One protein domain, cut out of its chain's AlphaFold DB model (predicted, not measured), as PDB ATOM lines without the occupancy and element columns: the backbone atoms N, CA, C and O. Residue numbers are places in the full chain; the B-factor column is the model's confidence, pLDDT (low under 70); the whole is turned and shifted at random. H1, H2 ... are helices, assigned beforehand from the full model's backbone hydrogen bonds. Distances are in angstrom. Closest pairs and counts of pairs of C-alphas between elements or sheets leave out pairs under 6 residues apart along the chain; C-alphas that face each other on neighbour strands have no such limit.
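What this domain is: This is residues 93 to 142 of the 157 residues of the protein "EF-hand-like domain protein" of Ophiocordyceps sinensis (strain Co18 / CGMCC 3.14243) (UniProt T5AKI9). One long helix, H2, makes most of the length of a thin rod; a shorter helix, H1, runs alongside its first part in nearly the reverse direction, and a long loop joins them at one end like a loose, lopsided U. The far part of H2 sticks out with residues 127 to 140, followed by 141 and 142. The printed part has 50 residues with two named helices, H1 then H2, and no named strand; the class is all helix. It is extended, with a radius of gyration of the C-alphas of 15.8 A and spans of 53 by 17 by 14 A.

How they stand to each other: H2, residues 117 to 140, and H1, residues 93 to 104, are near each other, with closest C-alphas 8.1 A apart. In H1 every O i to N i+4 pair is within hydrogen-bond range; in H2 19 of 20 are.

Where its parts are: H2 is 35.8 A long, from C-alpha 117 at (37.930, 21.364, 11.317) to C-alpha 140 at (68.524, 20.907, -7.264). H1 is 16.3 A long and begins at C-alpha 93, (53.511, 25.130, 13.675).

The domain as a whole: The C-alphas farthest apart, of Asn 108 and Arg 142, are 52.9 A apart. The printed part has no cut. The link from H1 to H2, residues 105 to 116, is long. Mean pLDDT of the printed part is 81.7; residues 93 to 95 and 99 are under 70.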
ATOM      1  N   GLU A  93      53.841  26.367  12.957       67.69
ATOM      2  CA  GLU A  93      53.511  25.130  13.675       67.69
ATOM      3  C   GLU A  93      53.373  25.375  15.185       67.69
ATOM      4  O   GLU A  93      52.374  24.974  15.785       67.69
ATOM      5  N   TYR A  94      54.313  26.106  15.793       67.25
ATOM      6  CA  TYR A  94      54.251  26.471  17.211       67.25
ATOM      7  C   TYR A  94      53.020  27.325  17.542       67.25
ATOM      8  O   TYR A  94      52.380  27.144  18.580       67.25
ATOM      9  N   GLU A  95      52.663  28.255  16.660       67.38
ATOM     10  CA  GLU A  95      51.494  29.115  16.861       67.38
ATOM     11  C   GLU A  95      50.184  28.395  16.662       67.38
ATOM     12  O   GLU A  95      49.246  28.622  17.430       67.38
ATOM     13  N   TYR A  96      50.134  27.508  15.669       71.50
ATOM     14  CA  TYR A  96      49.007  26.616  15.509       71.50
ATOM     15  C   TYR A  96      48.794  25.814  16.794       71.50
ATOM     16  O   TYR A  96      47.707  25.859  17.358       71.50
ATOM     17  N   GLU A  97      49.835  25.168  17.325       73.31
ATOM     18  CA  GLU A  97      49.728  24.373  18.550       73.31
ATOM     19  C   GLU A  97      49.254  25.193  19.760       73.31
ATOM     20  O   GLU A  97      48.306  24.786  20.436       73.31
ATOM     21  N   ILE A  98      49.870  26.347  20.039       71.81
ATOM     22  CA  ILE A  98      49.535  27.152  21.224       71.81
ATOM     23  C   ILE A  98      48.149  27.789  21.101       71.81
ATOM     24  O   ILE A  98      47.335  27.647  22.015       71.81
ATOM     25  N   HIS A  99      47.836  28.463  19.989       65.88
ATOM     26  CA  HIS A  99      46.556  29.164  19.850       65.88
ATOM     27  C   HIS A  99      45.379  28.200  19.717       65.88
ATOM     28  O   HIS A  99      44.312  28.448  20.284       65.88
ATOM     29  N   HIS A 100      45.554  27.093  18.994       78.06
ATOM     30  CA  HIS A 100      44.526  26.060  18.887       78.06
ATOM     31  C   HIS A 100      44.257  25.428  20.250       78.06
ATOM     32  O   HIS A 100      43.097  25.261  20.637       78.06
ATOM     33  N   TRP A 101      45.319  25.158  21.017       77.12
ATOM     34  CA  TRP A 101      45.189  24.655  22.376       77.12
ATOM     35  C   TRP A 101      44.463  25.640  23.290       77.12
ATOM     36  O   TRP A 101      43.463  25.269  23.891       77.12
ATOM     37  N   GLU A 102      44.879  26.903  23.366       77.50
ATOM     38  CA  GLU A 102      44.217  27.893  24.231       77.50
ATOM     39  C   GLU A 102      42.745  28.142  23.862       77.50
ATOM     40  O   GLU A 102      41.927  28.473  24.724       77.50
ATOM     41  N   LYS A 103      42.391  27.982  22.583       78.38
ATOM     42  CA  LYS A 103      41.038  28.233  22.073       78.38
ATOM     43  C   LYS A 103      40.070  27.082  22.329       78.38
ATOM     44  O   LYS A 103      38.896  27.337  22.606       78.38
ATOM     45  N   TYR A 104      40.529  25.841  22.190       80.38
ATOM     46  CA  TYR A 104      39.658  24.663  22.219       80.38
ATOM     47  C   TYR A 104      39.892  23.736  23.403       80.38
ATOM     48  O   TYR A 104      39.033  22.898  23.692       80.38
ATOM     49  N   HIS A 105      41.024  23.880  24.086       85.00
ATOM     50  CA  HIS A 105      41.477  22.928  25.080       85.00
ATOM     51  C   HIS A 105      41.690  23.554  26.457       85.00
ATOM     52  O   HIS A 105      42.139  24.683  26.629       85.00
ATOM     53  N   ASP A 106      41.340  22.772  27.469       87.69
ATOM     54  CA  ASP A 106      41.426  23.103  28.883       87.69
ATOM     55  C   ASP A 106      41.714  21.838  29.712       87.69
ATOM     56  O   ASP A 106      41.941  20.744  29.187       87.69
ATOM     57  N   GLU A 107      41.678  21.969  31.038       85.75
ATOM     58  CA  GLU A 107      41.921  20.858  31.966       85.75
ATOM     59  C   GLU A 107      40.909  19.696  31.871       85.75
ATOM     60  O   GLU A 107      41.163  18.618  32.410       85.75
ATOM     61  N   ASN A 108      39.776  19.889  31.191       89.81
ATOM     62  CA  ASN A 108      38.712  18.899  31.022       89.81
ATOM     63  C   ASN A 108      38.689  18.267  29.622       89.81
ATOM     64  O   ASN A 108      37.840  17.406  29.366       89.81
ATOM     65  N   THR A 109      39.597  18.680  28.736       89.00
ATOM     66  CA  THR A 109      39.703  18.177  27.361       89.00
ATOM     67  C   THR A 109      39.888  16.667  27.324       89.00
ATOM     68  O   THR A 109      40.720  16.102  28.041       89.00
ATOM     69  N   LYS A 110      39.124  16.001  26.456       88.56
ATOM     70  CA  LYS A 110      39.228  14.561  26.226       88.56
ATOM     71  C   LYS A 110      39.877  14.264  24.884       88.56
ATOM     72  O   LYS A 110      40.006  15.121  24.018       88.56
ATOM     73  N   LEU A 111      40.248  12.999  24.696       81.38
ATOM     74  CA  LEU A 111      40.863  12.528  23.455       81.38
ATOM     75  C   LEU A 111      39.962  12.768  22.236       81.38
ATOM     76  O   LEU A 111      40.459  13.032  21.148       81.38
ATOM     77  N   GLU A 112      38.644  12.675  22.423       85.12
ATOM     78  CA  GLU A 112      37.671  12.902  21.349       85.12
ATOM     79  C   GLU A 112      37.640  14.356  20.856       85.12
ATOM     80  O   GLU A 112      37.222  14.595  19.726       85.12
ATOM     81  N   ASP A 113      38.077  15.302  21.691       84.25
ATOM     82  CA  ASP A 113      38.005  16.734  21.414       84.25
ATOM     83  C   ASP A 113      39.235  17.236  20.647       84.25
ATOM     84  O   ASP A 113      39.214  18.350  20.150       84.25
ATOM     85  N   LEU A 114      40.307  16.440  20.519       82.00
ATOM     86  CA  LEU A 114      41.598  16.899  19.975       82.00
ATOM     87  C   LEU A 114      41.577  17.267  18.487       82.00
ATOM     88  O   LEU A 114      42.531  17.867  18.004       82.00
ATOM     89  N   THR A 115      40.539  16.878  17.744       82.94
ATOM     90  CA  THR A 115      40.468  17.105  16.296       82.94
ATOM     91  C   THR A 115      39.379  18.108  15.946       82.94
ATOM     92  O   THR A 115      38.191  17.881  16.182       82.94
ATOM     93  N   HIS A 116      39.785  19.182  15.284       87.38
ATOM     94  CA  HIS A 116      38.965  20.296  14.853       87.38
ATOM     95  C   HIS A 116      38.976  20.430  13.330       87.38
ATOM     96  O   HIS A 116      39.897  19.977  12.652       87.38
ATOM     97  N   PRO A 117      37.962  21.097  12.751       87.38
ATOM     98  CA  PRO A 117      37.930  21.364  11.317       87.38
ATOM     99  C   PRO A 117      39.161  22.119  10.786       87.38
ATOM    100  O   PRO A 117      39.532  21.900   9.636       87.38
ATOM    101  N   GLU A 118      39.788  22.977  11.602       78.69
ATOM    102  CA  GLU A 118      40.993  23.732  11.222       78.69
ATOM    103  C   GLU A 118      42.254  22.855  11.084       78.69
ATOM    104  O   GLU A 118      43.087  23.154  10.226       78.69
ATOM    105  N   ASP A 119      42.318  21.693  11.753       84.06
ATOM    106  CA  ASP A 119      43.425  20.729  11.598       84.06
ATOM    107  C   ASP A 119      43.538  20.229  10.159       84.06
ATOM    108  O   ASP A 119      44.629  20.004   9.641       84.06
ATOM    109  N   ILE A 120      42.402  20.084   9.473       85.56
ATOM    110  CA  ILE A 120      42.365  19.615   8.086       85.56
ATOM    111  C   ILE A 120      43.063  20.617   7.160       85.56
ATOM    112  O   ILE A 120      43.790  20.209   6.253       85.56
ATOM    113  N   GLU A 121      42.832  21.917   7.358       84.56
ATOM    114  CA  GLU A 121      43.460  22.957   6.540       84.56
ATOM    115  C   GLU A 121      44.948  23.098   6.869       84.56
ATOM    116  O   GLU A 121      45.758  23.156   5.941       84.56
ATOM    117  N   HIS A 122      45.310  23.059   8.155       81.75
ATOM    118  CA  HIS A 122      46.702  23.092   8.598       81.75
ATOM    119  C   HIS A 122      47.509  21.909   8.029       81.75
ATOM    120  O   HIS A 122      48.531  22.114   7.375       81.75
ATOM    121  N   PHE A 123      47.013  20.670   8.140       83.81
ATOM    122  CA  PHE A 123      47.694  19.501   7.565       83.81
ATOM    123  C   PHE A 123      47.782  19.545   6.043       83.81
ATOM    124  O   PHE A 123      48.791  19.146   5.461       83.81
ATOM    125  N   LYS A 124      46.744  20.054   5.372       89.12
ATOM    126  CA  LYS A 124      46.773  20.201   3.917       89.12
ATOM    127  C   LYS A 124      47.852  21.191   3.470       89.12
ATOM    128  O   LYS A 124      48.496  20.949   2.451       89.12
ATOM    129  N   MET A 125      48.057  22.278   4.214       85.06
ATOM    130  CA  MET A 125      49.148  23.220   3.958       85.06
ATOM    131  C   MET A 125      50.510  22.522   4.059       85.06
ATOM    132  O   MET A 125      51.303  22.630   3.124       85.06
ATOM    133  N   HIS A 126      50.752  21.758   5.129       86.69
ATOM    134  CA  HIS A 126      51.988  20.979   5.300       86.69
ATOM    135  C   HIS A 126      52.218  20.005   4.147       86.69
ATOM    136  O   HIS A 126      53.284  20.008   3.535       86.69
ATOM    137  N   GLU A 127      51.193  19.251   3.742       88.69
ATOM    138  CA  GLU A 127      51.302  18.365   2.579       88.69
ATOM    139  C   GLU A 127      51.675  19.114   1.284       88.69
ATOM    140  O   GLU A 127      52.354  18.567   0.408       88.69
ATOM    141  N   GLU A 128      51.166  20.332   1.085       88.81
ATOM    142  CA  GLU A 128      51.482  21.151  -0.087       88.81
ATOM    143  C   GLU A 128      52.918  21.690  -0.037       88.81
ATOM    144  O   GLU A 128      53.595  21.694  -1.075       88.81
ATOM    145  N   GLN A 129      53.388  22.085   1.151       80.06
ATOM    146  CA  GLN A 129      54.757  22.531   1.406       80.06
ATOM    147  C   GLN A 129      55.765  21.392   1.210       80.06
ATOM    148  O   GLN A 129      56.718  21.562   0.447       80.06
ATOM    149  N   GLU A 130      55.511  20.205   1.766       83.62
ATOM    150  CA  GLU A 130      56.339  19.008   1.555       83.62
ATOM    151  C   GLU A 130      56.446  18.666   0.064       83.62
ATOM    152  O   GLU A 130      57.544  18.543  -0.485       83.62
ATOM    153  N   LYS A 131      55.313  18.617  -0.653       90.38
ATOM    154  CA  LYS A 131      55.306  18.378  -2.110       90.38
ATOM    155  C   LYS A 131      56.075  19.458  -2.874       90.38
ATOM    156  O   LYS A 131      56.622  19.179  -3.944       90.38
ATOM    157  N   ALA A 132      56.066  20.708  -2.412       86.94
ATOM    158  CA  ALA A 132      56.837  21.785  -3.027       86.94
ATOM    159  C   ALA A 132      58.340  21.614  -2.784       86.94
ATOM    160  O   ALA A 132      59.118  21.750  -3.732       86.94
ATOM    161  N   GLN A 133      58.729  21.247  -1.566       82.62
ATOM    162  CA  GLN A 133      60.111  20.961  -1.209       82.62
ATOM    163  C   GLN A 133      60.659  19.767  -1.999       82.62
ATOM    164  O   GLN A 133      61.714  19.885  -2.618       82.62
ATOM    165  N   GLU A 134      59.917  18.662  -2.101       88.81
ATOM    166  CA  GLU A 134      60.314  17.503  -2.912       88.81
ATOM    167  C   GLU A 134      60.558  17.880  -4.383       88.81
ATOM    168  O   GLU A 134      61.524  17.426  -5.010       88.81
ATOM    169  N   ARG A 135      59.696  18.740  -4.952       87.25
ATOM    170  CA  ARG A 135      59.877  19.266  -6.314       87.25
ATOM    171  C   ARG A 135      61.156  20.090  -6.428       87.25
ATOM    172  O   ARG A 135      61.874  19.932  -7.415       87.25
ATOM    173  N   GLN A 136      61.438  20.944  -5.447       77.19
ATOM    174  CA  GLN A 136      62.645  21.767  -5.422       77.19
ATOM    175  C   GLN A 136      63.907  20.901  -5.304       77.19
ATOM    176  O   GLN A 136      64.807  21.015  -6.133       77.19
ATOM    177  N   GLU A 137      63.942  19.945  -4.378       83.75
ATOM    178  CA  GLU A 137      65.074  19.026  -4.205       83.75
ATOM    179  C   GLU A 137      65.337  18.173  -5.454       83.75
ATOM    180  O   GLU A 137      66.484  17.875  -5.803       83.75
ATOM    181  N   ALA A 138      64.278  17.762  -6.158       86.00
ATOM    182  CA  ALA A 138      64.405  17.053  -7.427       86.00
ATOM    183  C   ALA A 138      65.015  17.933  -8.532       86.00
ATOM    184  O   ALA A 138      65.697  17.406  -9.416       86.00
ATOM    185  N   MET A 139      64.777  19.247  -8.495       77.81
ATOM    186  CA  MET A 139      65.380  20.222  -9.407       77.81
ATOM    187  C   MET A 139      66.839  20.507  -9.037       77.81
ATOM    188  O   MET A 139      67.680  20.512  -9.930       77.81
ATOM    189  N   ASP A 140      67.161  20.636  -7.750       74.44
ATOM    190  CA  ASP A 140      68.524  20.907  -7.264       74.44
ATOM    191  C   ASP A 140      69.497  19.749  -7.543       74.44
ATOM    192  O   ASP A 140      70.691  19.953  -7.761       74.44
ATOM    193  N   LYS A 141      68.985  18.513  -7.623       81.00
ATOM    194  CA  LYS A 141      69.762  17.337  -8.056       81.00
ATOM    195  C   LYS A 141      70.122  17.367  -9.546       81.00
ATOM    196  O   LYS A 141      70.944  16.558  -9.986       81.00
ATOM    197  N   ARG A 142      69.510  18.245 -10.349       76.81
ATOM    198  CA  ARG A 142      69.805  18.354 -11.783       76.81
ATOM    199  C   ARG A 142      71.006  19.279 -11.983       76.81
ATOM    200  O   ARG A 142      70.944  20.443 -11.606       76.81
TER     201      ARG A 142